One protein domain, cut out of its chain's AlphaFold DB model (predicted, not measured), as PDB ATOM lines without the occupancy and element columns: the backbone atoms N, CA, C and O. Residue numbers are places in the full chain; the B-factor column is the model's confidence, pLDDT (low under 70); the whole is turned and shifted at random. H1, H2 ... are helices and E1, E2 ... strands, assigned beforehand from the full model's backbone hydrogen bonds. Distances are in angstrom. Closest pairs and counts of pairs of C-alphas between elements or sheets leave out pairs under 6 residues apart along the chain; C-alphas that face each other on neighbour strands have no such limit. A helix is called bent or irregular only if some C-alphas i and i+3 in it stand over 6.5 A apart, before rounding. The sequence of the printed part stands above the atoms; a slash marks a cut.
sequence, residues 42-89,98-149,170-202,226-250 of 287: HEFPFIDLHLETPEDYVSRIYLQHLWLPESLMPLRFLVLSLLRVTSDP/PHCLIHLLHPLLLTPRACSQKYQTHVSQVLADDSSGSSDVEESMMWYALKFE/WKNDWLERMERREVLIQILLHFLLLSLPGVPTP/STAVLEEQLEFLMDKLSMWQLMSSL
ATOM      1  N   HIS A  42     249.111 258.030 255.273       74.19
ATOM      2  CA  HIS A  42     249.746 258.291 256.568       74.19
ATOM      3  C   HIS A  42     248.842 257.948 257.767       74.19
ATOM      4  O   HIS A  42     249.202 258.234 258.902       74.19
ATOM      5  N   GLU A  43     247.673 257.342 257.542       80.56
ATOM      6  CA  GLU A  43     246.710 256.975 258.591       80.56
ATOM      7  C   GLU A  43     247.119 255.714 259.372       80.56
ATOM      8  O   GLU A  43     246.391 255.290 260.266       80.56
ATOM      9  N   PHE A  44     248.251 255.080 259.043       84.31
ATOM     10  CA  PHE A  44     248.712 253.918 259.796       84.31
ATOM     11  C   PHE A  44     249.195 254.342 261.199       84.31
ATOM     12  O   PHE A  44     250.092 255.181 261.282       84.31
ATOM     13  N   PRO A  45     248.679 253.750 262.296       82.44
ATOM     14  CA  PRO A  45     248.927 254.238 263.662       82.44
ATOM     15  C   PRO A  45     250.376 254.163 264.171       82.44
ATOM     16  O   PRO A  45     250.678 254.720 265.221       82.44
ATOM     17  N   PHE A  46     251.278 253.471 263.467       82.50
ATOM     18  CA  PHE A  46     252.653 253.235 263.915       82.50
ATOM     19  C   PHE A  46     253.659 253.880 262.954       82.50
ATOM     20  O   PHE A  46     254.032 253.277 261.948       82.50
ATOM     21  N   ILE A  47     254.075 255.112 263.259       73.88
ATOM     22  CA  ILE A  47     254.921 255.932 262.372       73.88
ATOM     23  C   ILE A  47     256.400 255.901 262.807       73.88
ATOM     24  O   ILE A  47     257.286 255.817 261.959       73.88
ATOM     25  N   ASP A  48     256.680 255.857 264.114       81.56
ATOM     26  CA  ASP A  48     258.035 256.024 264.665       81.56
ATOM     27  C   ASP A  48     258.695 254.705 265.108       81.56
ATOM     28  O   ASP A  48     259.140 254.546 266.243       81.56
ATOM     29  N   LEU A  49     258.821 253.745 264.185       84.12
ATOM     30  CA  LEU A  49     259.384 252.410 264.469       84.12
ATOM     31  C   LEU A  49     260.845 252.425 264.966       84.12
ATOM     32  O   LEU A  49     261.315 251.450 265.543       84.12
ATOM     33  N   HIS A  50     261.591 253.505 264.727       82.62
ATOM     34  CA  HIS A  50     263.003 253.610 265.119       82.62
ATOM     35  C   HIS A  50     263.217 253.921 266.605       82.62
ATOM     36  O   HIS A  50     264.317 253.701 267.109       82.62
ATOM     37  N   LEU A  51     262.197 254.447 267.286       87.19
ATOM     38  CA  LEU A  51     262.237 254.794 268.710       87.19
ATOM     39  C   LEU A  51     261.389 253.837 269.555       87.19
ATOM     40  O   LEU A  51     261.104 254.120 270.713       87.19
ATOM     41  N   GLU A  52     260.980 252.720 268.959       91.69
ATOM     42  CA  GLU A  52     260.073 251.757 269.561       91.69
ATOM     43  C   GLU A  52     260.712 251.068 270.775       91.69
ATOM     44  O   GLU A  52     261.775 250.444 270.674       91.69
ATOM     45  N   THR A  53     260.052 251.171 271.929       93.06
ATOM     46  CA  THR A  53     260.413 250.407 273.128       93.06
ATOM     47  C   THR A  53     259.965 248.942 272.995       93.06
ATOM     48  O   THR A  53     259.098 248.634 272.174       93.06
ATOM     49  N   PRO A  54     260.515 247.990 273.771       93.75
ATOM     50  CA  PRO A  54     260.014 246.612 273.782       93.75
ATOM     51  C   PRO A  54     258.514 246.509 274.100       93.75
ATOM     52  O   PRO A  54     257.816 245.675 273.521       93.75
ATOM     53  N   GLU A  55     258.012 247.369 274.983       94.62
ATOM     54  CA  GLU A  55     256.597 247.494 275.338       94.62
ATOM     55  C   GLU A  55     255.756 247.923 274.129       94.62
ATOM     56  O   GLU A  55     254.734 247.296 273.821       94.62
ATOM     57  N   ASP A  56     256.213 248.951 273.407       94.12
ATOM     58  CA  ASP A  56     255.564 249.439 272.186       94.12
ATOM     59  C   ASP A  56     255.585 248.365 271.092       94.12
ATOM     60  O   ASP A  56     254.565 248.125 270.445       94.12
ATOM     61  N   TYR A  57     256.705 247.646 270.944       95.56
ATOM     62  CA  TYR A  57     256.847 246.538 270.000       95.56
ATOM     63  C   TYR A  57     255.822 245.438 270.270       95.56
ATOM     64  O   TYR A  57     255.112 245.012 269.356       95.56
ATOM     65  N   VAL A  58     255.724 244.974 271.518       96.75
ATOM     66  CA  VAL A  58     254.784 243.915 271.910       96.75
ATOM     67  C   VAL A  58     253.341 244.372 271.698       96.75
ATOM     68  O   VAL A  58     252.553 243.638 271.095       96.75
ATOM     69  N   SER A  59     253.018 245.605 272.094       96.25
ATOM     70  CA  SER A  59     251.689 246.200 271.903       96.25
ATOM     71  C   SER A  59     251.334 246.331 270.422       96.25
ATOM     72  O   SER A  59     250.245 245.942 270.000       96.25
ATOM     73  N   ARG A  60     252.272 246.793 269.589       96.44
ATOM     74  CA  ARG A  60     252.087 246.887 268.140       96.44
ATOM     75  C   ARG A  60     251.873 245.518 267.513       96.44
ATOM     76  O   ARG A  60     250.956 245.365 266.711       96.44
ATOM     77  N   ILE A  61     252.700 244.529 267.849       97.50
ATOM     78  CA  ILE A  61     252.566 243.165 267.322       97.50
ATOM     79  C   ILE A  61     251.209 242.578 267.712       97.50
ATOM     80  O   ILE A  61     250.541 242.004 266.849       97.50
ATOM     81  N   TYR A  62     250.775 242.768 268.959       98.19
ATOM     82  CA  TYR A  62     249.452 242.363 269.423       98.19
ATOM     83  C   TYR A  62     248.337 243.016 268.599       98.19
ATOM     84  O   TYR A  62     247.528 242.314 267.995       98.19
ATOM     85  N   LEU A  63     248.335 244.348 268.496       97.75
ATOM     86  CA  LEU A  63     247.288 245.103 267.801       97.75
ATOM     87  C   LEU A  63     247.261 244.835 266.295       97.75
ATOM     88  O   LEU A  63     246.186 244.757 265.710       97.75
ATOM     89  N   GLN A  64     248.420 244.656 265.660       96.44
ATOM     90  CA  GLN A  64     248.496 244.293 264.246       96.44
ATOM     91  C   GLN A  64     247.894 242.910 264.002       96.44
ATOM     92  O   GLN A  64     247.079 242.761 263.096       96.44
ATOM     93  N   HIS A  65     248.246 241.905 264.812       97.88
ATOM     94  CA  HIS A  65     247.631 240.583 264.685       97.88
ATOM     95  C   HIS A  65     246.155 240.606 265.068       97.88
ATOM     96  O   HIS A  65     245.391 239.850 264.483       97.88
ATOM     97  N   LEU A  66     245.733 241.464 265.995       97.88
ATOM     98  CA  LEU A  66     244.335 241.582 266.378       97.88
ATOM     99  C   LEU A  66     243.493 242.186 265.255       97.88
ATOM    100  O   LEU A  66     242.561 241.539 264.792       97.88
ATOM    101  N   TRP A  67     243.826 243.397 264.816       96.75
ATOM    102  CA  TRP A  67     242.957 244.213 263.969       96.75
ATOM    103  C   TRP A  67     243.137 243.976 262.472       96.75
ATOM    104  O   TRP A  67     242.172 244.096 261.722       96.75
ATOM    105  N   LEU A  68     244.343 243.632 262.014       95.50
ATOM    106  CA  LEU A  68     244.578 243.408 260.588       95.50
ATOM    107  C   LEU A  68     244.088 242.012 260.165       95.50
ATOM    108  O   LEU A  68     244.153 241.059 260.947       95.50
ATOM    109  N   PRO A  69     243.606 241.864 258.918       93.62
ATOM    110  CA  PRO A  69     243.085 240.598 258.420       93.62
ATOM    111  C   PRO A  69     244.157 239.502 258.377       93.62
ATOM    112  O   PRO A  69     245.345 239.772 258.196       93.62
ATOM    113  N   GLU A  70     243.713 238.242 258.440       91.44
ATOM    114  CA  GLU A  70     244.574 237.046 258.420       91.44
ATOM    115  C   GLU A  70     245.482 236.970 257.180       91.44
ATOM    116  O   GLU A  70     246.557 236.385 257.235       91.44
ATOM    117  N   SER A  71     245.086 237.582 256.062       92.81
ATOM    118  CA  SER A  71     245.906 237.666 254.847       92.81
ATOM    119  C   SER A  71     247.138 238.564 255.000       92.81
ATOM    120  O   SER A  71     248.139 238.330 254.323       92.81
ATOM    121  N   LEU A  72     247.070 239.576 255.870       93.06
ATOM    122  CA  LEU A  72     248.160 240.514 256.145       93.06
ATOM    123  C   LEU A  72     248.947 240.111 257.391       93.06
ATOM    124  O   LEU A  72     250.176 240.096 257.353       93.06
ATOM    125  N   MET A  73     248.246 239.740 258.466       95.56
ATOM    126  CA  MET A  73     248.843 239.332 259.740       95.56
ATOM    127  C   MET A  73     248.359 237.937 260.160       95.56
ATOM    128  O   MET A  73     247.495 237.820 261.035       95.56
ATOM    129  N   PRO A  74     248.893 236.859 259.551       96.00
ATOM    130  CA  PRO A  74     248.526 235.501 259.925       96.00
ATOM    131  C   PRO A  74     248.865 235.175 261.384       96.00
ATOM    132  O   PRO A  74     250.004 235.392 261.810       96.00
ATOM    133  N   LEU A  75     247.941 234.564 262.133       96.25
ATOM    134  CA  LEU A  75     248.152 234.249 263.560       96.25
ATOM    135  C   LEU A  75     249.352 233.321 263.813       96.25
ATOM    136  O   LEU A  75     249.995 233.415 264.858       96.25
ATOM    137  N   ARG A  76     249.734 232.497 262.829       95.50
ATOM    138  CA  ARG A  76     250.946 231.652 262.873       95.50
ATOM    139  C   ARG A  76     252.261 232.390 263.070       95.50
ATOM    140  O   ARG A  76     253.251 231.769 263.442       95.50
ATOM    141  N   PHE A  77     252.293 233.695 262.825       95.88
ATOM    142  CA  PHE A  77     253.494 234.499 263.018       95.88
ATOM    143  C   PHE A  77     253.501 235.269 264.338       95.88
ATOM    144  O   PHE A  77     254.524 235.877 264.659       95.88
ATOM    145  N   LEU A  78     252.423 235.210 265.130       97.06
ATOM    146  CA  LEU A  78     252.316 235.954 266.384       97.06
ATOM    147  C   LEU A  78     253.407 235.537 267.374       97.06
ATOM    148  O   LEU A  78     254.212 236.369 267.791       97.06
ATOM    149  N   VAL A  79     253.464 234.246 267.712       96.12
ATOM    150  CA  VAL A  79     254.417 233.720 268.701       96.12
ATOM    151  C   VAL A  79     255.856 233.960 268.249       96.12
ATOM    152  O   VAL A  79     256.667 234.474 269.015       96.12
ATOM    153  N   LEU A  80     256.156 233.696 266.973       94.56
ATOM    154  CA  LEU A  80     257.479 233.946 266.394       94.56
ATOM    155  C   LEU A  80     257.879 235.426 266.453       94.56
ATOM    156  O   LEU A  80     259.045 235.737 266.684       94.56
ATOM    157  N   SER A  81     256.925 236.340 266.259       95.69
ATOM    158  CA  SER A  81     257.176 237.780 266.360       95.69
ATOM    159  C   SER A  81     257.461 238.195 267.803       95.69
ATOM    160  O   SER A  81     258.411 238.932 268.045       95.69
ATOM    161  N   LEU A  82     256.693 237.686 268.767       96.62
ATOM    162  CA  LEU A  82     256.868 237.998 270.190       96.62
ATOM    163  C   LEU A  82     258.174 237.432 270.764       96.62
ATOM    164  O   LEU A  82     258.838 238.107 271.548       96.62
ATOM    165  N   LEU A  83     258.597 236.245 270.319       94.75
ATOM    166  CA  LEU A  83     259.869 235.624 270.715       94.75
ATOM    167  C   LEU A  83     261.114 236.393 270.243       94.75
ATOM    168  O   LEU A  83     262.229 236.057 270.636       94.75
ATOM    169  N   ARG A  84     260.954 237.445 269.429       94.00
ATOM    170  CA  ARG A  84     262.051 238.375 269.129       94.00
ATOM    171  C   ARG A  84     262.418 239.247 270.322       94.00
ATOM    172  O   ARG A  84     263.501 239.821 270.316       94.00
ATOM    173  N   VAL A  85     261.549 239.378 271.320       93.56
ATOM    174  CA  VAL A  85     261.889 240.090 272.550       93.56
ATOM    175  C   VAL A  85     262.736 239.177 273.421       93.56
ATOM    176  O   VAL A  85     262.262 238.159 273.922       93.56
ATOM    177  N   THR A  86     263.998 239.545 273.593       90.00
ATOM    178  CA  THR A  86     264.986 238.754 274.324       90.00
ATOM    179  C   THR A  86     265.597 239.584 275.441       90.00
ATOM    180  O   THR A  86     265.846 240.779 275.280       90.00
ATOM    181  N   SER A  87     265.888 238.942 276.567       84.25
ATOM    182  CA  SER A  87     266.734 239.535 277.602       84.25
ATOM    183  C   SER A  87     268.202 239.416 277.196       84.25
ATOM    184  O   SER A  87     268.617 238.360 276.715       84.25
ATOM    185  N   ASP A  88     268.987 240.473 277.402       79.06
ATOM    186  CA  ASP A  88     270.440 240.405 277.226       79.06
ATOM    187  C   ASP A  88     271.019 239.323 278.166       79.06
ATOM    188  O   ASP A  88     270.743 239.360 279.373       79.06
ATOM    189  N   PRO A  89     271.746 238.307 277.658       66.94
ATOM    190  CA  PRO A  89     272.283 237.238 278.489       66.94
ATOM    191  C   PRO A  89     273.307 237.785 279.491       66.94
ATOM    192  O   PRO A  89     274.487 237.936 279.186       66.94
ATOM    193  N   PRO A  98     263.084 235.172 285.555       82.75
ATOM    194  CA  PRO A  98     261.883 235.096 284.735       82.75
ATOM    195  C   PRO A  98     262.109 235.806 283.401       82.75
ATOM    196  O   PRO A  98     262.746 236.859 283.336       82.75
ATOM    197  N   HIS A  99     261.588 235.221 282.326       86.81
ATOM    198  CA  HIS A  99     261.711 235.807 280.999       86.81
ATOM    199  C   HIS A  99     261.002 237.176 280.937       86.81
ATOM    200  O   HIS A  99     259.834 237.282 281.309       86.81
ATOM    201  N   CYS A 100     261.669 238.219 280.421       90.56
ATOM    202  CA  CYS A 100     261.129 239.592 280.362       90.56
ATOM    203  C   CYS A 100     259.752 239.686 279.683       90.56
ATOM    204  O   CYS A 100     258.877 240.425 280.128       90.56
ATOM    205  N   LEU A 101     259.539 238.874 278.643       92.69
ATOM    206  CA  LEU A 101     258.283 238.806 277.896       92.69
ATOM    207  C   LEU A 101     257.064 238.492 278.780       92.69
ATOM    208  O   LEU A 101     255.965 238.920 278.450       92.69
ATOM    209  N   ILE A 102     257.245 237.815 279.922       91.94
ATOM    210  CA  ILE A 102     256.153 237.562 280.871       91.94
ATOM    211  C   ILE A 102     255.574 238.890 281.380       91.94
ATOM    212  O   ILE A 102     254.358 239.077 281.379       91.94
ATOM    213  N   HIS A 103     256.439 239.835 281.760       91.88
ATOM    214  CA  HIS A 103     256.019 241.150 282.245       91.88
ATOM    215  C   HIS A 103     255.392 241.999 281.137       91.88
ATOM    216  O   HIS A 103     254.402 242.679 281.382       91.88
ATOM    217  N   LEU A 104     255.926 241.918 279.915       95.00
ATOM    218  CA  LEU A 104     255.422 242.682 278.770       95.00
ATOM    219  C   LEU A 104     254.057 242.193 278.273       95.00
ATOM    220  O   LEU A 104     253.248 242.993 277.818       95.00
ATOM    221  N   LEU A 105     253.790 240.886 278.353       95.75
ATOM    222  CA  LEU A 105     252.518 240.311 277.912       95.75
ATOM    223  C   LEU A 105     251.412 240.441 278.956       95.75
ATOM    224  O   LEU A 105     250.244 240.488 278.585       95.75
ATOM    225  N   HIS A 106     251.751 240.514 280.244       93.19
ATOM    226  CA  HIS A 106     250.761 240.523 281.319       93.19
ATOM    227  C   HIS A 106     249.676 241.618 281.179       93.19
ATOM    228  O   HIS A 106     248.502 241.290 281.355       93.19
ATOM    229  N   PRO A 107     249.989 242.879 280.810       95.06
ATOM    230  CA  PRO A 107     248.972 243.910 280.578       95.06
ATOM    231  C   PRO A 107     248.008 243.609 279.422       95.06
ATOM    232  O   PRO A 107     246.913 244.163 279.392       95.06
ATOM    233  N   LEU A 108     248.412 242.750 278.481       96.31
ATOM    234  CA  LEU A 108     247.627 242.373 277.302       96.31
ATOM    235  C   LEU A 108     246.752 241.137 277.539       96.31
ATOM    236  O   LEU A 108     245.929 240.801 276.686       96.31
ATOM    237  N   LEU A 109     246.926 240.440 278.666       96.88
ATOM    238  CA  LEU A 109     246.137 239.255 278.977       96.88
ATOM    239  C   LEU A 109     244.718 239.641 279.376       96.88
ATOM    240  O   LEU A 109     244.482 240.427 280.298       96.88
ATOM    241  N   LEU A 110     243.756 239.018 278.709       96.81
ATOM    242  CA  LEU A 110     242.341 239.209 278.959       96.81
ATOM    243  C   LEU A 110     241.713 237.900 279.417       96.81
ATOM    244  O   LEU A 110     241.918 236.837 278.835       96.81
ATOM    245  N   THR A 111     240.875 237.995 280.447       95.81
ATOM    246  CA  THR A 111     239.970 236.894 280.799       95.81
ATOM    247  C   THR A 111     238.891 236.743 279.716       95.81
ATOM    248  O   THR A 111     238.517 237.744 279.092       95.81
ATOM    249  N   PRO A 112     238.282 235.556 279.540       94.44
ATOM    250  CA  PRO A 112     237.201 235.358 278.567       94.44
ATOM    251  C   PRO A 112     236.052 236.366 278.711       94.44
ATOM    252  O   PRO A 112     235.492 236.833 277.714       94.44
ATOM    253  N   ARG A 113     235.730 236.729 279.961       96.44
ATOM    254  CA  ARG A 113     234.723 237.744 280.297       96.44
ATOM    255  C   ARG A 113     235.162 239.145 279.884       96.44
ATOM    256  O   ARG A 113     234.331 239.901 279.389       96.44
ATOM    257  N   ALA A 114     236.430 239.496 280.098       97.19
ATOM    258  CA  ALA A 114     236.970 240.789 279.689       97.19
ATOM    259  C   ALA A 114     236.938 240.942 278.161       97.19
ATOM    260  O   ALA A 114     236.484 241.981 277.691       97.19
ATOM    261  N   CYS A 115     237.290 239.893 277.401       96.75
ATOM    262  CA  CYS A 115     237.130 239.889 275.942       96.75
ATOM    263  C   CYS A 115     235.670 240.150 275.540       96.75
ATOM    264  O   CYS A 115     235.395 241.064 274.769       96.75
ATOM    265  N   SER A 116     234.707 239.411 276.109       96.25
ATOM    266  CA  SER A 116     233.288 239.629 275.778       96.25
ATOM    267  C   SER A 116     232.817 241.034 276.125       96.25
ATOM    268  O   SER A 116     232.153 241.681 275.322       96.25
ATOM    269  N   GLN A 117     233.195 241.543 277.297       97.62
ATOM    270  CA  GLN A 117     232.830 242.895 277.698       97.62
ATOM    271  C   GLN A 117     233.429 243.941 276.749       97.62
ATOM    272  O   GLN A 117     232.726 244.884 276.380       97.62
ATOM    273  N   LYS A 118     234.684 243.767 276.320       97.00
ATOM    274  CA  LYS A 118     235.344 244.664 275.370       97.00
ATOM    275  C   LYS A 118     234.534 244.795 274.080       97.00
ATOM    276  O   LYS A 118     234.199 245.914 273.706       97.00
ATOM    277  N   TYR A 119     234.127 243.695 273.451       97.06
ATOM    278  CA  TYR A 119     233.392 243.773 272.180       97.06
ATOM    279  C   TYR A 119     231.916 244.138 272.336       97.06
ATOM    280  O   TYR A 119     231.403 244.970 271.583       97.06
ATOM    281  N   GLN A 120     231.236 243.590 273.345       95.81
ATOM    282  CA  GLN A 120     229.800 243.816 273.546       95.81
ATOM    283  C   GLN A 120     229.482 245.213 274.081       95.81
ATOM    284  O   GLN A 120     228.397 245.729 273.825       95.81
ATOM    285  N   THR A 121     230.401 245.824 274.835       95.88
ATOM    286  CA  THR A 121     230.175 247.154 275.422       95.88
ATOM    287  C   THR A 121     231.117 248.202 274.856       95.88
ATOM    288  O   THR A 121     230.647 249.135 274.216       95.88
ATOM    289  N   HIS A 122     232.429 248.047 275.037       94.75
ATOM    290  CA  HIS A 122     233.386 249.118 274.757       94.75
ATOM    291  C   HIS A 122     233.485 249.415 273.260       94.75
ATOM    292  O   HIS A 122     233.130 250.503 272.821       94.75
ATOM    293  N   VAL A 123     233.872 248.424 272.458       94.62
ATOM    294  CA  VAL A 123     233.997 248.565 271.001       94.62
ATOM    295  C   VAL A 123     232.645 248.917 270.380       94.62
ATOM    296  O   VAL A 123     232.560 249.809 269.543       94.62
ATOM    297  N   SER A 124     231.566 248.273 270.829       93.75
ATOM    298  CA  SER A 124     230.211 248.582 270.358       93.75
ATOM    299  C   SER A 124     229.815 250.045 270.574       93.75
ATOM    300  O   SER A 124     229.190 250.628 269.682       93.75
ATOM    301  N   GLN A 125     230.187 250.619 271.724       93.38
ATOM    302  CA  GLN A 125     229.959 252.020 272.072       93.38
ATOM    303  C   GLN A 125     230.856 252.960 271.260       93.38
ATOM    304  O   GLN A 125     230.346 253.915 270.688       93.38
ATOM    305  N   VAL A 126     232.151 252.658 271.129       92.00
ATOM    306  CA  VAL A 126     233.071 253.452 270.294       92.00
ATOM    307  C   VAL A 126     232.560 253.541 268.851       92.00
ATOM    308  O   VAL A 126     232.526 254.616 268.259       92.00
ATOM    309  N   LEU A 127     232.061 252.428 268.307       91.12
ATOM    310  CA  LEU A 127     231.435 252.373 266.982       91.12
ATOM    311  C   LEU A 127     230.053 253.045 266.900       91.12
ATOM    312  O   LEU A 127     229.454 253.038 265.830       91.12
ATOM    313  N   ALA A 128     229.461 253.474 268.012       90.38
ATOM    314  CA  ALA A 128     228.203 254.225 268.029       90.38
ATOM    315  C   ALA A 128     228.446 255.734 268.189       90.38
ATOM    316  O   ALA A 128     227.647 256.532 267.705       90.38
ATOM    317  N   ASP A 129     229.546 256.106 268.846       89.44
ATOM    318  CA  ASP A 129     229.920 257.496 269.095       89.44
ATOM    319  C   ASP A 129     230.596 258.158 267.871       89.44
ATOM    320  O   ASP A 129     230.711 259.383 267.831       89.44
ATOM    321  N   ASP A 130     231.020 257.372 266.864       82.81
ATOM    322  CA  ASP A 130     231.662 257.807 265.603       82.81
ATOM    323  C   ASP A 130     232.843 258.788 265.793       82.81
ATOM    324  O   ASP A 130     233.237 259.537 264.892       82.81
ATOM    325  N   SER A 131     233.454 258.793 266.978       77.81
ATOM    326  CA  SER A 131     234.524 259.718 267.329       77.81
ATOM    327  C   SER A 131     235.881 259.193 266.863       77.81
ATOM    328  O   SER A 131     236.644 258.639 267.646       77.81
ATOM    329  N   SER A 132     236.238 259.426 265.599       65.38
ATOM    330  CA  SER A 132     237.525 259.003 265.009       65.38
ATOM    331  C   SER A 132     238.763 259.779 265.520       65.38
ATOM    332  O   SER A 132     239.737 259.941 264.788       65.38
ATOM    333  N   GLY A 133     238.710 260.349 266.726       64.69
ATOM    334  CA  GLY A 133     239.702 261.292 267.264       64.69
ATOM    335  C   GLY A 133     240.374 260.837 268.557       64.69
ATOM    336  O   GLY A 133     240.914 261.673 269.282       64.69
ATOM    337  N   SER A 134     240.296 259.549 268.883       71.88
ATOM    338  CA  SER A 134     240.900 259.015 270.099       71.88
ATOM    339  C   SER A 134     242.424 259.019 270.028       71.88
ATOM    340  O   SER A 134     243.017 258.688 269.006       71.88
ATOM    341  N   SER A 135     243.059 259.394 271.141       78.56
ATOM    342  CA  SER A 135     244.511 259.266 271.327       78.56
ATOM    343  C   SER A 135     244.932 257.817 271.587       78.56
ATOM    344  O   SER A 135     246.128 257.551 271.717       78.56
ATOM    345  N   ASP A 136     243.975 256.901 271.731       90.75
ATOM    346  CA  ASP A 136     244.270 255.500 271.963       90.75
ATOM    347  C   ASP A 136     244.741 254.818 270.669       90.75
ATOM    348  O   ASP A 136     244.113 254.908 269.606       90.75
ATOM    349  N   VAL A 137     245.883 254.139 270.762       92.06
ATOM    350  CA  VAL A 137     246.530 253.468 269.627       92.06
ATOM    351  C   VAL A 137     245.717 252.252 269.192       92.06
ATOM    352  O   VAL A 137     245.631 251.963 267.996       92.06
ATOM    353  N   GLU A 138     245.091 251.559 270.145       93.94
ATOM    354  CA  GLU A 138     244.198 250.447 269.845       93.94
ATOM    355  C   GLU A 138     242.977 250.924 269.055       93.94
ATOM    356  O   GLU A 138     242.713 250.394 267.973       93.94
ATOM    357  N   GLU A 139     242.277 251.950 269.538       93.44
ATOM    358  CA  GLU A 139     241.134 252.526 268.825       93.44
ATOM    359  C   GLU A 139     241.521 253.046 267.429       93.44
ATOM    360  O   GLU A 139     240.812 252.803 266.449       93.44
ATOM    361  N   SER A 140     242.680 253.695 267.304       92.69
ATOM    362  CA  SER A 140     243.205 254.146 266.009       92.69
ATOM    363  C   SER A 140     243.419 252.979 265.037       92.69
ATOM    364  O   SER A 140     243.047 253.061 263.864       92.69
ATOM    365  N   MET A 141     243.980 251.863 265.517       93.50
ATOM    366  CA  MET A 141     244.187 250.656 264.711       93.50
ATOM    367  C   MET A 141     242.871 249.961 264.349       93.50
ATOM    368  O   MET A 141     242.702 249.501 263.217       93.50
ATOM    369  N   MET A 142     241.915 249.934 265.275       94.56
ATOM    370  CA  MET A 142     240.568 249.438 265.022       94.56
ATOM    371  C   MET A 142     239.892 250.214 263.886       94.56
ATOM    372  O   MET A 142     239.403 249.603 262.934       94.56
ATOM    373  N   TRP A 143     239.879 251.550 263.956       92.50
ATOM    374  CA  TRP A 143     239.279 252.392 262.917       92.50
ATOM    375  C   TRP A 143     239.984 252.238 261.571       92.50
ATOM    376  O   TRP A 143     239.314 252.177 260.537       92.50
ATOM    377  N   TYR A 144     241.316 252.123 261.582       91.62
ATOM    378  CA  TYR A 144     242.096 251.819 260.386       91.62
ATOM    379  C   TYR A 144     241.602 250.517 259.739       91.62
ATOM    380  O   TYR A 144     241.179 250.531 258.582       91.62
ATOM    381  N   ALA A 145     241.565 249.412 260.487       92.56
ATOM    382  CA  ALA A 145     241.114 248.119 259.971       92.56
ATOM    383  C   ALA A 145     239.664 248.158 259.457       92.56
ATOM    384  O   ALA A 145     239.385 247.694 258.349       92.56
ATOM    385  N   LEU A 146     238.758 248.779 260.220       91.56
ATOM    386  CA  LEU A 146     237.345 248.910 259.859       91.56
ATOM    387  C   LEU A 146     237.153 249.657 258.531       91.56
ATOM    388  O   LEU A 146     236.340 249.250 257.698       91.56
ATOM    389  N   LYS A 147     237.904 250.745 258.311       89.75
ATOM    390  CA  LYS A 147     237.827 251.557 257.086       89.75
ATOM    391  C   LYS A 147     238.211 250.749 255.847       89.75
ATOM    392  O   LYS A 147     237.526 250.841 254.830       89.75
ATOM    393  N   PHE A 148     239.275 249.951 255.933       86.06
ATOM    394  CA  PHE A 148     239.717 249.111 254.817       86.06
ATOM    395  C   PHE A 148     238.735 247.985 254.507       86.06
ATOM    396  O   PHE A 148     238.515 247.677 253.339       86.06
ATOM    397  N   GLU A 149     238.106 247.410 255.527       87.69
ATOM    398  CA  GLU A 149     237.116 246.354 255.324       87.69
ATOM    399  C   GLU A 149     235.840 246.884 254.649       87.69
ATOM    400  O   GLU A 149     235.342 246.273 253.704       87.69
ATOM    401  N   TRP A 170     225.951 243.257 259.715       90.25
ATOM    402  CA  TRP A 170     227.371 243.283 259.367       90.25
ATOM    403  C   TRP A 170     228.240 243.700 260.557       90.25
ATOM    404  O   TRP A 170     229.233 243.041 260.849       90.25
ATOM    405  N   LYS A 171     227.829 244.738 261.299       92.00
ATOM    406  CA  LYS A 171     228.522 245.186 262.513       92.00
ATOM    407  C   LYS A 171     228.594 244.076 263.562       92.00
ATOM    408  O   LYS A 171     229.653 243.880 264.150       92.00
ATOM    409  N   ASN A 172     227.504 243.345 263.793       93.19
ATOM    410  CA  ASN A 172     227.497 242.232 264.745       93.19
ATOM    411  C   ASN A 172     228.405 241.081 264.288       93.19
ATOM    412  O   ASN A 172     229.211 240.607 265.084       93.19
ATOM    413  N   ASP A 173     228.332 240.692 263.012       92.69
ATOM    414  CA  ASP A 173     229.177 239.641 262.431       92.69
ATOM    415  C   ASP A 173     230.671 240.030 262.512       92.69
ATOM    416  O   ASP A 173     231.535 239.210 262.833       92.69
ATOM    417  N   TRP A 174     230.980 241.310 262.273       94.06
ATOM    418  CA  TRP A 174     232.319 241.881 262.423       94.06
ATOM    419  C   TRP A 174     232.801 241.810 263.875       94.06
ATOM    420  O   TRP A 174     233.878 241.276 264.137       94.06
ATOM    421  N   LEU A 175     231.992 242.283 264.828       95.88
ATOM    422  CA  LEU A 175     232.319 242.252 266.257       95.88
ATOM    423  C   LEU A 175     232.552 240.826 266.760       95.88
ATOM    424  O   LEU A 175     233.528 240.594 267.469       95.88
ATOM    425  N   GLU A 176     231.707 239.872 266.367       95.50
ATOM    426  CA  GLU A 176     231.865 238.467 266.749       95.50
ATOM    427  C   GLU A 176     233.165 237.881 266.184       95.50
ATOM    428  O   GLU A 176     233.915 237.207 266.897       95.50
ATOM    429  N   ARG A 177     233.483 238.172 264.916       95.44
ATOM    430  CA  ARG A 177     234.740 237.740 264.294       95.44
ATOM    431  C   ARG A 177     235.955 238.326 265.009       95.44
ATOM    432  O   ARG A 177     236.935 237.607 265.215       95.44
ATOM    433  N   MET A 178     235.905 239.603 265.386       96.94
ATOM    434  CA  MET A 178     236.991 240.255 266.119       96.94
ATOM    435  C   MET A 178     237.130 239.704 267.543       96.94
ATOM    436  O   MET A 178     238.247 239.398 267.957       96.94
ATOM    437  N   GLU A 179     236.021 239.470 268.252       97.62
ATOM    438  CA  GLU A 179     236.023 238.819 269.569       97.62
ATOM    439  C   GLU A 179     236.632 237.421 269.496       97.62
ATOM    440  O   GLU A 179     237.490 237.061 270.307       97.62
ATOM    441  N   ARG A 180     236.228 236.639 268.493       96.88
ATOM    442  CA  ARG A 180     236.773 235.304 268.254       96.88
ATOM    443  C   ARG A 180     238.273 235.360 268.013       96.88
ATOM    444  O   ARG A 180     239.016 234.608 268.637       96.88
ATOM    445  N   ARG A 181     238.726 236.273 267.153       97.44
ATOM    446  CA  ARG A 181     240.148 236.464 266.856       97.44
ATOM    447  C   ARG A 181     240.948 236.845 268.102       97.44
ATOM    448  O   ARG A 181     242.019 236.278 268.304       97.44
ATOM    449  N   GLU A 182     240.432 237.730 268.954       98.19
ATOM    450  CA  GLU A 182     241.102 238.075 270.211       98.19
ATOM    451  C   GLU A 182     241.195 236.870 271.148       98.19
ATOM    452  O   GLU A 182     242.260 236.621 271.698       98.19
ATOM    453  N   VAL A 183     240.139 236.061 271.282       97.94
ATOM    454  CA  VAL A 183     240.192 234.827 272.090       97.94
ATOM    455  C   VAL A 183     241.260 233.856 271.575       97.94
ATOM    456  O   VAL A 183     242.012 233.312 272.382       97.94
ATOM    457  N   LEU A 184     241.382 233.678 270.253       97.81
ATOM    458  CA  LEU A 184     242.454 232.859 269.669       97.81
ATOM    459  C   LEU A 184     243.839 233.409 270.022       97.81
ATOM    460  O   LEU A 184     244.709 232.651 270.439       97.81
ATOM    461  N   ILE A 185     244.034 234.725 269.910       98.31
ATOM    462  CA  ILE A 185     245.280 235.388 270.317       98.31
ATOM    463  C   ILE A 185     245.556 235.139 271.800       98.31
ATOM    464  O   ILE A 185     246.663 234.736 272.146       98.31
ATOM    465  N   GLN A 186     244.563 235.313 272.674       98.25
ATOM    466  CA  GLN A 186     244.713 235.096 274.113       98.25
ATOM    467  C   GLN A 186     245.153 233.662 274.422       98.25
ATOM    468  O   GLN A 186     246.073 233.478 275.213       98.25
ATOM    469  N   ILE A 187     244.590 232.653 273.756       98.00
ATOM    470  CA  ILE A 187     245.024 231.252 273.902       98.00
ATOM    471  C   ILE A 187     246.507 231.090 273.545       98.00
ATOM    472  O   ILE A 187     247.265 230.495 274.312       98.00
ATOM    473  N   LEU A 188     246.948 231.675 272.427       98.00
ATOM    474  CA  LEU A 188     248.353 231.632 272.007       98.00
ATOM    475  C   LEU A 188     249.279 232.327 273.008       98.00
ATOM    476  O   LEU A 188     250.363 231.820 273.289       98.00
ATOM    477  N   LEU A 189     248.857 233.467 273.567       97.62
ATOM    478  CA  LEU A 189     249.621 234.169 274.598       97.62
ATOM    479  C   LEU A 189     249.753 233.324 275.870       97.62
ATOM    480  O   LEU A 189     250.841 233.263 276.438       97.62
ATOM    481  N   HIS A 190     248.693 232.630 276.294       97.06
ATOM    482  CA  HIS A 190     248.744 231.745 277.462       97.06
ATOM    483  C   HIS A 190     249.661 230.537 277.217       97.06
ATOM    484  O   HIS A 190     250.494 230.238 278.072       97.06
ATOM    485  N   PHE A 191     249.592 229.894 276.044       96.50
ATOM    486  CA  PHE A 191     250.532 228.822 275.681       96.50
ATOM    487  C   PHE A 191     251.984 229.300 275.654       96.50
ATOM    488  O   PHE A 191     252.868 228.624 276.186       96.50
ATOM    489  N   LEU A 192     252.233 230.480 275.077       95.75
ATOM    490  CA  LEU A 192     253.559 231.088 275.062       95.75
ATOM    491  C   LEU A 192     254.063 231.310 276.490       95.75
ATOM    492  O   LEU A 192     255.155 230.861 276.818       95.75
ATOM    493  N   LEU A 193     253.259 231.930 277.358       94.44
ATOM    494  CA  LEU A 193     253.633 232.180 278.751       94.44
ATOM    495  C   LEU A 193     253.933 230.895 279.525       94.44
ATOM    496  O   LEU A 193     254.940 230.847 280.225       94.44
ATOM    497  N   LEU A 194     253.115 229.852 279.366       94.19
ATOM    498  CA  LEU A 194     253.345 228.543 279.993       94.19
ATOM    499  C   LEU A 194     254.626 227.856 279.492       94.19
ATOM    500  O   LEU A 194     255.210 227.050 280.211       94.19
ATOM    501  N   SER A 195     255.075 228.194 278.281       93.25
ATOM    502  CA  SER A 195     256.297 227.654 277.674       93.25
ATOM    503  C   SER A 195     257.563 228.434 278.051       93.25
ATOM    504  O   SER A 195     258.674 227.946 277.828       93.25
ATOM    505  N   LEU A 196     257.434 229.645 278.607       91.31
ATOM    506  CA  LEU A 196     258.581 230.469 278.992       91.31
ATOM    507  C   LEU A 196     259.202 230.004 280.321       91.31
ATOM    508  O   LEU A 196     258.495 229.630 281.260       91.31
ATOM    509  N   PRO A 197     260.538 230.080 280.460       86.25
ATOM    510  CA  PRO A 197     261.197 229.766 281.717       86.25
ATOM    511  C   PRO A 197     260.868 230.804 282.802       86.25
ATOM    512  O   PRO A 197     260.783 232.007 282.544       86.25
ATOM    513  N   GLY A 198     260.754 230.332 284.047       77.50
ATOM    514  CA  GLY A 198     260.647 231.181 285.238       77.50
ATOM    515  C   GLY A 198     259.228 231.510 285.707       77.50
ATOM    516  O   GLY A 198     259.084 232.274 286.660       77.50
ATOM    517  N   VAL A 199     258.184 230.919 285.115       77.38
ATOM    518  CA  VAL A 199     256.833 231.001 285.691       77.38
ATOM    519  C   VAL A 199     256.783 230.181 286.993       77.38
ATOM    520  O   VAL A 199     257.163 229.006 286.987       77.38
ATOM    521  N   PRO A 200     256.321 230.754 288.122       75.12
ATOM    522  CA  PRO A 200     256.250 230.030 289.386       75.12
ATOM    523  C   PRO A 200     255.369 228.774 289.278       75.12
ATOM    524  O   PRO A 200     254.167 228.848 288.994       75.12
ATOM    525  N   THR A 201     255.960 227.604 289.533       75.44
ATOM    526  CA  THR A 201     255.228 226.338 289.674       75.44
ATOM    527  C   THR A 201     254.675 226.213 291.098       75.44
ATOM    528  O   THR A 201     255.446 226.403 292.044       75.44
ATOM    529  N   PRO A 202     253.400 225.829 291.294       68.44
ATOM    530  CA  PRO A 202     252.748 225.799 292.610       68.44
ATOM    531  C   PRO A 202     253.445 224.895 293.644       68.44
ATOM    532  O   PRO A 202     253.324 225.125 294.846       68.44
ATOM    533  N   SER A 226     250.785 232.704 288.655       87.00
ATOM    534  CA  SER A 226     251.255 231.324 288.755       87.00
ATOM    535  C   SER A 226     250.810 230.518 287.535       87.00
ATOM    536  O   SER A 226     249.780 230.807 286.923       87.00
ATOM    537  N   THR A 227     251.560 229.459 287.228       88.44
ATOM    538  CA  THR A 227     251.207 228.480 286.179       88.44
ATOM    539  C   THR A 227     249.765 227.981 286.310       88.44
ATOM    540  O   THR A 227     249.024 228.033 285.338       88.44
ATOM    541  N   ALA A 228     249.326 227.630 287.522       89.75
ATOM    542  CA  ALA A 228     247.961 227.160 287.775       89.75
ATOM    543  C   ALA A 228     246.873 228.180 287.383       89.75
ATOM    544  O   ALA A 228     245.824 227.798 286.877       89.75
ATOM    545  N   VAL A 229     247.115 229.480 287.596       92.12
ATOM    546  CA  VAL A 229     246.158 230.527 287.195       92.12
ATOM    547  C   VAL A 229     246.116 230.657 285.674       92.12
ATOM    548  O   VAL A 229     245.038 230.816 285.110       92.12
ATOM    549  N   LEU A 230     247.269 230.580 285.003       93.31
ATOM    550  CA  LEU A 230     247.336 230.630 283.541       93.31
ATOM    551  C   LEU A 230     246.648 229.417 282.897       93.31
ATOM    552  O   LEU A 230     245.936 229.589 281.911       93.31
ATOM    553  N   GLU A 231     246.818 228.222 283.467       95.25
ATOM    554  CA  GLU A 231     246.140 226.991 283.033       95.25
ATOM    555  C   GLU A 231     244.618 227.093 283.196       95.25
ATOM    556  O   GLU A 231     243.882 226.786 282.263       95.25
ATOM    557  N   GLU A 232     244.142 227.600 284.338       96.00
ATOM    558  CA  GLU A 232     242.711 227.823 284.580       96.00
ATOM    559  C   GLU A 232     242.122 228.845 283.586       96.00
ATOM    560  O   GLU A 232     241.044 228.640 283.027       96.00
ATOM    561  N   GLN A 233     242.834 229.946 283.306       96.12
ATOM    562  CA  GLN A 233     242.385 230.913 282.294       96.12
ATOM    563  C   GLN A 233     242.349 230.308 280.888       96.12
ATOM    564  O   GLN A 233     241.416 230.583 280.130       96.12
ATOM    565  N   LEU A 234     243.338 229.480 280.547       96.81
ATOM    566  CA  LEU A 234     243.377 228.764 279.280       96.81
ATOM    567  C   LEU A 234     242.184 227.805 279.147       96.81
ATOM    568  O   LEU A 234     241.539 227.802 278.101       96.81
ATOM    569  N   GLU A 235     241.840 227.061 280.201       97.31
ATOM    570  CA  GLU A 235     240.658 226.189 280.232       97.31
ATOM    571  C   GLU A 235     239.379 226.982 279.935       97.31
ATOM    572  O   GLU A 235     238.639 226.640 279.012       97.31
ATOM    573  N   PHE A 236     239.169 228.123 280.600       97.81
ATOM    574  CA  PHE A 236     237.991 228.954 280.334       97.81
ATOM    575  C   PHE A 236     237.954 229.541 278.913       97.81
ATOM    576  O   PHE A 236     236.872 229.746 278.353       97.81
ATOM    577  N   LEU A 237     239.110 229.851 278.315       97.25
ATOM    578  CA  LEU A 237     239.183 230.295 276.917       97.25
ATOM    579  C   LEU A 237     238.814 229.153 275.955       97.25
ATOM    580  O   LEU A 237     238.070 229.379 274.997       97.25
ATOM    581  N   MET A 238     239.278 227.932 276.227       96.44
ATOM    582  CA  MET A 238     238.964 226.738 275.432       96.44
ATOM    583  C   MET A 238     237.486 226.337 275.543       96.44
ATOM    584  O   MET A 238     236.857 226.013 274.530       96.44
ATOM    585  N   ASP A 239     236.897 226.436 276.734       96.62
ATOM    586  CA  ASP A 239     235.458 226.241 276.945       96.62
ATOM    587  C   ASP A 239     234.638 227.237 276.121       96.62
ATOM    588  O   ASP A 239     233.651 226.873 275.474       96.62
ATOM    589  N   LYS A 240     235.074 228.502 276.081       95.62
ATOM    590  CA  LYS A 240     234.426 229.539 275.276       95.62
ATOM    591  C   LYS A 240     234.495 229.235 273.777       95.62
ATOM    592  O   LYS A 240     233.483 229.393 273.093       95.62
ATOM    593  N   LEU A 241     235.638 228.767 273.263       94.31
ATOM    594  CA  LEU A 241     235.742 228.324 271.865       94.31
ATOM    595  C   LEU A 241     234.787 227.165 271.565       94.31
ATOM    596  O   LEU A 241     234.065 227.208 270.569       94.31
ATOM    597  N   SER A 242     234.747 226.172 272.453       93.81
ATOM    598  CA  SER A 242     233.878 225.000 272.317       93.81
ATOM    599  C   SER A 242     232.399 225.399 272.300       93.81
ATOM    600  O   SER A 242     231.617 224.900 271.491       93.81
ATOM    601  N   MET A 243     232.014 226.364 273.142       94.62
ATOM    602  CA  MET A 243     230.665 226.931 273.151       94.62
ATOM    603  C   MET A 243     230.325 227.621 271.825       94.62
ATOM    604  O   MET A 243     229.233 227.408 271.301       94.62
ATOM    605  N   TRP A 244     231.237 228.408 271.248       93.75
ATOM    606  CA  TRP A 244     231.008 229.024 269.935       93.75
ATOM    607  C   TRP A 244     230.907 228.005 268.806       93.75
ATOM    608  O   TRP A 244     230.053 228.156 267.936       93.75
ATOM    609  N   GLN A 245     231.737 226.959 268.816       91.69
ATOM    610  CA  GLN A 245     231.628 225.879 267.835       91.69
ATOM    611  C   GLN A 245     230.253 225.198 267.932       91.69
ATOM    612  O   GLN A 245     229.589 224.988 266.914       91.69
ATOM    613  N   LEU A 246     229.781 224.929 269.154       92.31
ATOM    614  CA  LEU A 246     228.450 224.375 269.392       92.31
ATOM    615  C   LEU A 246     227.347 225.316 268.887       92.31
ATOM    616  O   LEU A 246     226.472 224.867 268.151       92.31
ATOM    617  N   MET A 247     227.389 226.606 269.234       91.31
ATOM    618  CA  MET A 247     226.394 227.587 268.778       91.31
ATOM    619  C   MET A 247     226.363 227.695 267.250       91.31
ATOM    620  O   MET A 247     225.292 227.609 266.655       91.31
ATOM    621  N   SER A 248     227.533 227.743 266.609       87.81
ATOM    622  CA  SER A 248     227.642 227.759 265.148       87.81
ATOM    623  C   SER A 248     227.032 226.515 264.495       87.81
ATOM    624  O   SER A 248     226.526 226.612 263.381       87.81
ATOM    625  N   SER A 249     227.065 225.355 265.161       86.81
ATOM    626  CA  SER A 249     226.440 224.126 264.650       86.81
ATOM    627  C   SER A 249     224.908 224.130 264.751       86.81
ATOM    628  O   SER A 249     224.241 223.424 263.996       86.81
ATOM    629  N   LEU A 250     224.337 224.928 265.664       88.25
ATOM    630  CA  LEU A 250     222.887 225.101 265.814       88.25
ATOM    631  C   LEU A 250     222.327 226.109 264.801       88.25
ATOM    632  O   LEU A 250     221.205 225.940 264.322       88.25
TER     633      LEU A 250
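This is residues 42 to 89, 98 to 149, 170 to 202 and 226 to 250 of the 287 residues of an uncharacterized protein of Ceriporiopsis subvermispora (strain B) (UniProt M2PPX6). The long helix H6 runs through the middle, with H7 beside it running back, H4 slanting across another side, and the helical hairpin of H1 and H2 packed on a third. H3 and H5 pack on H1, and residues 245 to 250 of H7 stick out. The printed part has 158 residues, mostly helix, with seven named helices and one named strand in the order H1, H2, E1, H3, H4, H5, H6, H7. It is compact, with a radius of gyration of the C-alphas of 16.4 A and spans of 47 by 45 by 26 A.

After residues 42 to 53, with no named element, find C-alpha 54 at (260.014, 246.612, 273.782), where H1 begins, residues 54 to 67. Next come H2, 75 to 82, E1, 85 to 87, which pairs with no named strand, H3, 100 to 108, H4, 112 to 129 and 25.2 A long, and H5, 137 to 149. H6, 170 to 195, runs 37.6 A; H7, 227 to 250, runs 35.0 A to C-alpha 250 at (222.887, 225.101, 265.814). H2 is irregular, C-alphas 76 and 79 being 7.1 A apart; H3 and H4 only just, at 6.8 A for 104 to 107 and 120 to 123.

Start at H6, a hub with H1. It touches H7, closest C-alphas Ile 187 and Leu 234, 6.2 A, at a shallow tilt of 32 degrees, opposite ways. Residues 66 to 67 of H1 touch H6. Every O i to N i+4 pair is within hydrogen-bond range in H1, H5, H6 and H7; H2 has 2 of 4, H3 3 of 5, H4 12 of 14.

Cuts leave C-alphas 89 and 98 12.3 A apart, 149 and 170 11.0 A, and 202 and 226 6.9 A. Of the links printed whole, none is long. Residues 89, 132 to 133 and 202 have pLDDT under 70.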